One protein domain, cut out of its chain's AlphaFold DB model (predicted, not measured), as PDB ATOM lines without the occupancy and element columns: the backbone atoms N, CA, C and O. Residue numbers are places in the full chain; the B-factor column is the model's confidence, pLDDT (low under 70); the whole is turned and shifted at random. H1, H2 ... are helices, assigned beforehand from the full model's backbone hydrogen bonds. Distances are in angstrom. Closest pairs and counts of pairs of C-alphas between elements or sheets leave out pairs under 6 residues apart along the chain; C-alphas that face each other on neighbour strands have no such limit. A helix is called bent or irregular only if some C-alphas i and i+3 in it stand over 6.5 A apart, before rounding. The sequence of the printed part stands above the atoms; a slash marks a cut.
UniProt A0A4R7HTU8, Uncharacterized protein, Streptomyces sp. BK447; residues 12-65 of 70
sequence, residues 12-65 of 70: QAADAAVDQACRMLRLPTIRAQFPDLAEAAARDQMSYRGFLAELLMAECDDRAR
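What this domain is: This is residues 12 to 65 of the 70 residues of an uncharacterized protein of Streptomyces sp. BK447 (UniProt A0A4R7HTU8). What shape do these coordinates make? Three helices fold back and forth in a zigzag, with the longest, H3, and H1 packed on H2 but apart from each other, and H2 kinked on its way. H1 packs on the first part of H2 alone, which leaves this side of the zigzag loose. What is it made of? The printed part has 54 residues with three named helices, in the order H1, H2, H3, and no named strand; its class is all helix. It is compact, with a radius of gyration of the C-alphas of 11.1 A, and spans 29 by 27 by 16 A.

Where its parts are: Where is the longest helix? H3 is residues 48 to 64, 24.4 A from first to last C-alpha, and ends at C-alpha 64 at (-36.362, -14.930, -19.838). Where are the others? H2 is residues 28 to 43, 24.0 A long. H1 is residues 12 to 24, 18.6 A long, and begins at C-alpha 12 at (-40.916, -6.872, -49.747).

How they stand to each other: How does H3 meet H2? They touch as a helical hairpin, opposite ways at a shallow tilt of 28 degrees; their closest C-alphas, of Thr 29 and Glu 59, are 5.3 A apart. And H1? H1 and H2 are a helical hairpin too, opposite ways at a shallow tilt of 30 degrees. H2 touches H1 with residues 28 to 35 alone, and the closest C-alphas, of Cys 22 and Arg 31, are 5.7 A apart. H1 and H3 are apart. Are the backbones even? H2 is irregular, with a kink of 49 degrees near residue 35 and C-alphas 32 and 35 7.6 A apart. Every O i to N i+4 pair is within hydrogen-bond range in H1 and H3, and 10 of 12 in H2.

The domain as a whole: How far does it reach? The two C-alphas farthest apart, of Ala 13 and Arg 65, are 32.1 A apart. Is anything cut, long or uncertain? The printed part has no cut, both links are tight, and no printed residue of the model is under pLDDT 70.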
ATOM      1  N   GLN A  12     -40.262  -7.973 -50.458       90.88
ATOM      2  CA  GLN A  12     -40.916  -6.872 -49.747       90.88
ATOM      3  C   GLN A  12     -42.253  -7.275 -49.095       90.88
ATOM      4  O   GLN A  12     -42.581  -6.828 -47.995       90.88
ATOM      5  N   ALA A  13     -43.056  -8.109 -49.766       91.94
ATOM      6  CA  ALA A  13     -44.310  -8.594 -49.202       91.94
ATOM      7  C   ALA A  13     -44.076  -9.631 -48.091       91.94
ATOM      8  O   ALA A  13     -44.866  -9.699 -47.148       91.94
ATOM      9  N   ALA A  14     -43.001 -10.417 -48.181       91.69
ATOM     10  CA  ALA A  14     -42.574 -11.308 -47.111       91.69
ATOM     11  C   ALA A  14     -42.134 -10.515 -45.875       91.69
ATOM     12  O   ALA A  14     -42.623 -10.803 -44.785       91.69
ATOM     13  N   ASP A  15     -41.326  -9.468 -46.043       93.50
ATOM     14  CA  ASP A  15     -40.867  -8.608 -44.947       93.50
ATOM     15  C   ASP A  15     -42.037  -7.938 -44.223       93.50
ATOM     16  O   ASP A  15     -42.133  -7.974 -42.994       93.50
ATOM     17  N   ALA A  16     -42.991  -7.395 -44.984       94.69
ATOM     18  CA  ALA A  16     -44.208  -6.814 -44.424       94.69
ATOM     19  C   ALA A  16     -45.047  -7.853 -43.656       94.69
ATOM     20  O   ALA A  16     -45.576  -7.557 -42.581       94.69
ATOM     21  N   ALA A  17     -45.158  -9.080 -44.177       94.12
ATOM     22  CA  ALA A  17     -45.866 -10.163 -43.503       94.12
ATOM     23  C   ALA A  17     -45.163 -10.591 -42.203       94.12
ATOM     24  O   ALA A  17     -45.841 -10.849 -41.206       94.12
ATOM     25  N   VAL A  18     -43.826 -10.632 -42.191       95.00
ATOM     26  CA  VAL A  18     -43.023 -10.916 -40.993       95.00
ATOM     27  C   VAL A  18     -43.219  -9.821 -39.942       95.00
ATOM     28  O   VAL A  18     -43.546 -10.153 -38.801       95.00
ATOM     29  N   ASP A  19     -43.114  -8.537 -40.303       96.31
ATOM     30  CA  ASP A  19     -43.353  -7.417 -39.376       96.31
ATOM     31  C   ASP A  19     -44.764  -7.480 -38.767       96.31
ATOM     32  O   ASP A  19     -44.926  -7.430 -37.540       96.31
ATOM     33  N   GLN A  20     -45.789  -7.674 -39.603       97.44
ATOM     34  CA  GLN A  20     -47.172  -7.799 -39.144       97.44
ATOM     35  C   GLN A  20     -47.349  -8.993 -38.193       97.44
ATOM     36  O   GLN A  20     -47.943  -8.843 -37.119       97.44
ATOM     37  N   ALA A  21     -46.824 -10.168 -38.552       97.06
ATOM     38  CA  ALA A  21     -46.903 -11.360 -37.715       97.06
ATOM     39  C   ALA A  21     -46.201 -11.146 -36.365       97.06
ATOM     40  O   ALA A  21     -46.769 -11.471 -35.321       97.06
ATOM     41  N   CYS A  22     -45.017 -10.526 -36.357       98.00
ATOM     42  CA  CYS A  22     -44.286 -10.238 -35.125       98.00
ATOM     43  C   CYS A  22     -45.051  -9.277 -34.208       98.00
ATOM     44  O   CYS A  22     -45.043  -9.454 -32.990       98.00
ATOM     45  N   ARG A  23     -45.769  -8.288 -34.754       97.56
ATOM     46  CA  ARG A  23     -46.650  -7.422 -33.949       97.56
ATOM     47  C   ARG A  23     -47.803  -8.207 -33.326       97.56
ATOM     48  O   ARG A  23     -48.045  -8.073 -32.128       97.56
ATOM     49  N   MET A  24     -48.483  -9.046 -34.111       98.19
ATOM     50  CA  MET A  24     -49.619  -9.852 -33.637       98.19
ATOM     51  C   MET A  24     -49.212 -10.849 -32.547       98.19
ATOM     52  O   MET A  24     -49.914 -11.005 -31.550       98.19
ATOM     53  N   LEU A  25     -48.061 -11.495 -32.727       97.38
ATOM     54  CA  LEU A  25     -47.516 -12.498 -31.810       97.38
ATOM     55  C   LEU A  25     -46.712 -11.881 -30.658       97.38
ATOM     56  O   LEU A  25     -46.240 -12.602 -29.782       97.38
ATOM     57  N   ARG A  26     -46.577 -10.547 -30.642       97.38
ATOM     58  CA  ARG A  26     -45.788  -9.785 -29.671       97.38
ATOM     59  C   ARG A  26     -44.346 -10.280 -29.592       97.38
ATOM     60  O   ARG A  26     -43.879 -10.498 -28.484       97.38
ATOM     61  N   LEU A  27     -43.675 -10.450 -30.731       98.00
ATOM     62  CA  LEU A  27     -42.276 -10.882 -30.867       98.00
ATOM     63  C   LEU A  27     -41.357  -9.667 -31.129       98.00
ATOM     64  O   LEU A  27     -40.987  -9.419 -32.281       98.00
ATOM     65  N   PRO A  28     -41.095  -8.795 -30.132       97.25
ATOM     66  CA  PRO A  28     -40.355  -7.555 -30.349       97.25
ATOM     67  C   PRO A  28     -38.897  -7.769 -30.753       97.25
ATOM     68  O   PRO A  28     -38.397  -6.969 -31.543       97.25
ATOM     69  N   THR A  29     -38.242  -8.815 -30.251       97.56
ATOM     70  CA  THR A  29     -36.823  -9.079 -30.507       97.56
ATOM     71  C   THR A  29     -36.638  -9.575 -31.935       97.56
ATOM     72  O   THR A  29     -35.844  -9.001 -32.680       97.56
ATOM     73  N   ILE A  30     -37.461 -10.532 -32.374       98.06
ATOM     74  CA  ILE A  30     -37.469 -10.981 -33.777       98.06
ATOM     75  C   ILE A  30     -37.772  -9.810 -34.704       98.06
ATOM     76  O   ILE A  30     -37.039  -9.600 -35.662       98.06
ATOM     77  N   ARG A  31     -38.800  -9.001 -34.408       97.50
ATOM     78  CA  ARG A  31     -39.158  -7.844 -35.250       97.50
ATOM     79  C   ARG A  31     -37.987  -6.882 -35.456       97.50
ATOM     80  O   ARG A  31     -37.859  -6.318 -36.535       97.50
ATOM     81  N   ALA A  32     -37.181  -6.668 -34.418       97.06
ATOM     82  CA  ALA A  32     -36.040  -5.763 -34.468       97.06
ATOM     83  C   ALA A  32     -34.836  -6.361 -35.211       97.06
ATOM     84  O   ALA A  32     -34.116  -5.617 -35.863       97.06
ATOM     85  N   GLN A  33     -34.616  -7.676 -35.110       95.62
ATOM     86  CA  GLN A  33     -33.386  -8.322 -35.584       95.62
ATOM     87  C   GLN A  33     -33.530  -9.055 -36.925       95.62
ATOM     88  O   GLN A  33     -32.521  -9.330 -37.570       95.62
ATOM     89  N   PHE A  34     -34.751  -9.393 -37.360       95.81
ATOM     90  CA  PHE A  34     -34.944 -10.221 -38.556       95.81
ATOM     91  C   PHE A  34     -34.292  -9.670 -39.837       95.81
ATOM     92  O   PHE A  34     -33.736 -10.504 -40.550       95.81
ATOM     93  N   PRO A  35     -34.327  -8.354 -40.158       93.31
ATOM     94  CA  PRO A  35     -33.795  -7.871 -41.432       93.31
ATOM     95  C   PRO A  35     -32.290  -8.131 -41.538       93.31
ATOM     96  O   PRO A  35     -31.833  -8.812 -42.454       93.31
ATOM     97  N   ASP A  36     -31.538  -7.693 -40.527       94.38
ATOM     98  CA  ASP A  36     -30.081  -7.833 -40.486       94.38
ATOM     99  C   ASP A  36     -29.658  -9.304 -40.432       94.38
ATOM    100  O   ASP A  36     -28.707  -9.717 -41.104       94.38
ATOM    101  N   LEU A  37     -30.383 -10.121 -39.659       94.50
ATOM    102  CA  LEU A  37     -30.080 -11.541 -39.533       94.50
ATOM    103  C   LEU A  37     -30.432 -12.323 -40.805       94.50
ATOM    104  O   LEU A  37     -29.730 -13.273 -41.139       94.50
ATOM    105  N   ALA A  38     -31.478 -11.935 -41.539       94.88
ATOM    106  CA  ALA A  38     -31.818 -12.551 -42.820       94.88
ATOM    107  C   ALA A  38     -30.736 -12.270 -43.872       94.88
ATOM    108  O   ALA A  38     -30.315 -13.183 -44.585       94.88
ATOM    109  N   GLU A  39     -30.231 -11.036 -43.926       95.12
ATOM    110  CA  GLU A  39     -29.106 -10.697 -44.795       95.12
ATOM    111  C   GLU A  39     -27.822 -11.436 -44.396       95.12
ATOM    112  O   GLU A  39     -27.109 -11.946 -45.262       95.12
ATOM    113  N   ALA A  40     -27.522 -11.521 -43.096       95.12
ATOM    114  CA  ALA A  40     -26.371 -12.272 -42.595       95.12
ATOM    115  C   ALA A  40     -26.486 -13.763 -42.936       95.12
ATOM    116  O   ALA A  40     -25.567 -14.327 -43.522       95.12
ATOM    117  N   ALA A  41     -27.646 -14.373 -42.689       95.88
ATOM    118  CA  ALA A  41     -27.924 -15.763 -43.029       95.88
ATOM    119  C   ALA A  41     -27.737 -16.048 -44.528       95.88
ATOM    120  O   ALA A  41     -27.204 -17.098 -44.890       95.88
ATOM    121  N   ALA A  42     -28.135 -15.116 -45.401       95.25
ATOM    122  CA  ALA A  42     -27.919 -15.235 -46.840       95.25
ATOM    123  C   ALA A  42     -26.427 -15.170 -47.209       95.25
ATOM    124  O   ALA A  42     -25.959 -15.998 -47.994       95.25
ATOM    125  N   ARG A  43     -25.675 -14.224 -46.628       97.00
ATOM    126  CA  ARG A  43     -24.224 -14.087 -46.851       97.00
ATOM    127  C   ARG A  43     -23.448 -15.306 -46.354       97.00
ATOM    128  O   ARG A  43     -22.592 -15.818 -47.074       97.00
ATOM    129  N   ASP A  44     -23.795 -15.795 -45.170       96.62
ATOM    130  CA  ASP A  44     -23.081 -16.867 -44.472       96.62
ATOM    131  C   ASP A  44     -23.580 -18.270 -44.858       96.62
ATOM    132  O   ASP A  44     -23.133 -19.273 -44.302       96.62
ATOM    133  N   GLN A  45     -24.502 -18.363 -45.826       96.69
ATOM    134  CA  GLN A  45     -25.111 -19.619 -46.291       96.69
ATOM    135  C   GLN A  45     -25.728 -20.438 -45.150       96.69
ATOM    136  O   GLN A  45     -25.678 -21.673 -45.118       96.69
ATOM    137  N   MET A  46     -26.333 -19.742 -44.196       97.38
ATOM    138  CA  MET A  46     -26.973 -20.366 -43.058       97.38
ATOM    139  C   MET A  46     -28.179 -21.193 -43.511       97.38
ATOM    140  O   MET A  46     -28.974 -20.791 -44.363       97.38
ATOM    141  N   SER A  47     -28.360 -22.369 -42.910       96.88
ATOM    142  CA  SER A  47     -29.556 -23.167 -43.183       96.88
ATOM    143  C   SER A  47     -30.823 -22.449 -42.700       96.88
ATOM    144  O   SER A  47     -30.819 -21.831 -41.635       96.88
ATOM    145  N   TYR A  48     -31.949 -22.639 -43.399       94.69
ATOM    146  CA  TYR A  48     -33.250 -22.094 -42.974       94.69
ATOM    147  C   TYR A  48     -33.628 -22.481 -41.535       94.69
ATOM    148  O   TYR A  48     -34.247 -21.700 -40.817       94.69
ATOM    149  N   ARG A  49     -33.254 -23.696 -41.103       97.31
ATOM    150  CA  ARG A  49     -33.489 -24.172 -39.730       97.31
ATOM    151  C   ARG A  49     -32.609 -23.446 -38.716       97.31
ATOM    152  O   ARG A  49     -33.092 -23.159 -37.630       97.31
ATOM    153  N   GLY A  50     -31.353 -23.178 -39.068       96.69
ATOM    154  CA  GLY A  50     -30.419 -22.429 -38.229       96.69
ATOM    155  C   GLY A  50     -30.887 -20.992 -38.028       96.69
ATOM    156  O   GLY A  50     -31.044 -20.567 -36.891       96.69
ATOM    157  N   PHE A  51     -31.220 -20.304 -39.121       96.75
ATOM    158  CA  PHE A  51     -31.749 -18.939 -39.086       96.75
ATOM    159  C   PHE A  51     -32.989 -18.821 -38.190       96.75
ATOM    160  O   PHE A  51     -33.061 -17.967 -37.309       96.75
ATOM    161  N   LEU A  52     -33.954 -19.731 -38.368       96.56
ATOM    162  CA  LEU A  52     -35.160 -19.744 -37.543       96.56
ATOM    163  C   LEU A  52     -34.850 -20.031 -36.065       96.56
ATOM    164  O   LEU A  52     -35.488 -19.452 -35.188       96.56
ATOM    165  N   ALA A  53     -33.899 -20.923 -35.782       97.12
ATOM    166  CA  ALA A  53     -33.510 -21.242 -34.414       97.12
ATOM    167  C   ALA A  53     -32.874 -20.037 -33.709       97.12
ATOM    168  O   ALA A  53     -33.246 -19.761 -32.574       97.12
ATOM    169  N   GLU A  54     -31.983 -19.297 -34.373       96.19
ATOM    170  CA  GLU A  54     -31.351 -18.109 -33.785       96.19
ATOM    171  C   GLU A  54     -32.368 -17.019 -33.441       96.19
ATOM    172  O   GLU A  54     -32.374 -16.531 -32.312       96.19
ATOM    173  N   LEU A  55     -33.298 -16.713 -34.355       96.88
ATOM    174  CA  LEU A  55     -34.380 -15.758 -34.085       96.88
ATOM    175  C   LEU A  55     -35.218 -16.153 -32.864       96.88
ATOM    176  O   LEU A  55     -35.512 -15.322 -32.004       96.88
ATOM    177  N   LEU A  56     -35.622 -17.422 -32.794       97.19
ATOM    178  CA  LEU A  56     -36.462 -17.916 -31.706       97.19
ATOM    179  C   LEU A  56     -35.714 -17.953 -30.371       97.19
ATOM    180  O   LEU A  56     -36.305 -17.629 -29.345       97.19
ATOM    181  N   MET A  57     -34.432 -18.321 -30.376       96.94
ATOM    182  CA  MET A  57     -33.602 -18.319 -29.172       96.94
ATOM    183  C   MET A  57     -33.401 -16.899 -28.640       96.94
ATOM    184  O   MET A  57     -33.646 -16.674 -27.460       96.94
ATOM    185  N   ALA A  58     -33.078 -15.929 -29.504       96.69
ATOM    186  CA  ALA A  58     -32.925 -14.528 -29.104       96.69
ATOM    187  C   ALA A  58     -34.196 -13.973 -28.434       96.69
ATOM    188  O   ALA A  58     -34.142 -13.304 -27.403       96.69
ATOM    189  N   GLU A  59     -35.361 -14.294 -28.993       97.81
ATOM    190  CA  GLU A  59     -36.654 -13.909 -28.428       97.81
ATOM    191  C   GLU A  59     -36.935 -14.578 -27.076       97.81
ATOM    192  O   GLU A  59     -37.444 -13.930 -26.160       97.81
ATOM    193  N   CYS A  60     -36.614 -15.865 -26.932       97.31
ATOM    194  CA  CYS A  60     -36.726 -16.577 -25.660       97.31
ATOM    195  C   CYS A  60     -35.798 -15.984 -24.591       97.31
ATOM    196  O   CYS A  60     -36.237 -15.796 -23.457       97.31
ATOM    197  N   ASP A  61     -34.559 -15.647 -24.949       96.25
ATOM    198  CA  ASP A  61     -33.560 -15.098 -24.029       96.25
ATOM    199  C   ASP A  61     -33.967 -13.717 -23.500       96.25
ATOM    200  O   ASP A  61     -33.889 -13.460 -22.296       96.25
ATOM    201  N   ASP A  62     -34.466 -12.834 -24.367       94.88
ATOM    202  CA  ASP A  62     -34.964 -11.519 -23.948       94.88
ATOM    203  C   ASP A  62     -36.229 -11.624 -23.079       94.88
ATOM    204  O   ASP A  62     -36.404 -10.827 -22.157       94.88
ATOM    205  N   ARG A  63     -37.089 -12.627 -23.307       94.56
ATOM    206  CA  ARG A  63     -38.263 -12.899 -22.450       94.56
ATOM    207  C   ARG A  63     -37.901 -13.494 -21.100       94.56
ATOM    208  O   ARG A  63     -38.605 -13.247 -20.123       94.56
ATOM    209  N   ALA A  64     -36.859 -14.319 -21.061       93.75
ATOM    210  CA  ALA A  64     -36.362 -14.930 -19.838       93.75
ATOM    211  C   ALA A  64     -35.587 -13.929 -18.971       93.75
ATOM    212  O   ALA A  64     -35.439 -14.159 -17.771       93.75
ATOM    213  N   ARG A  65     -35.105 -12.819 -19.553       89.88
ATOM    214  CA  ARG A  65     -34.378 -11.773 -18.830       89.88
ATOM    215  C   ARG A  65     -35.302 -11.080 -17.820       89.88
ATOM    216  O   ARG A  65     -36.252 -10.407 -18.226       89.88
TER     217      ARG A  65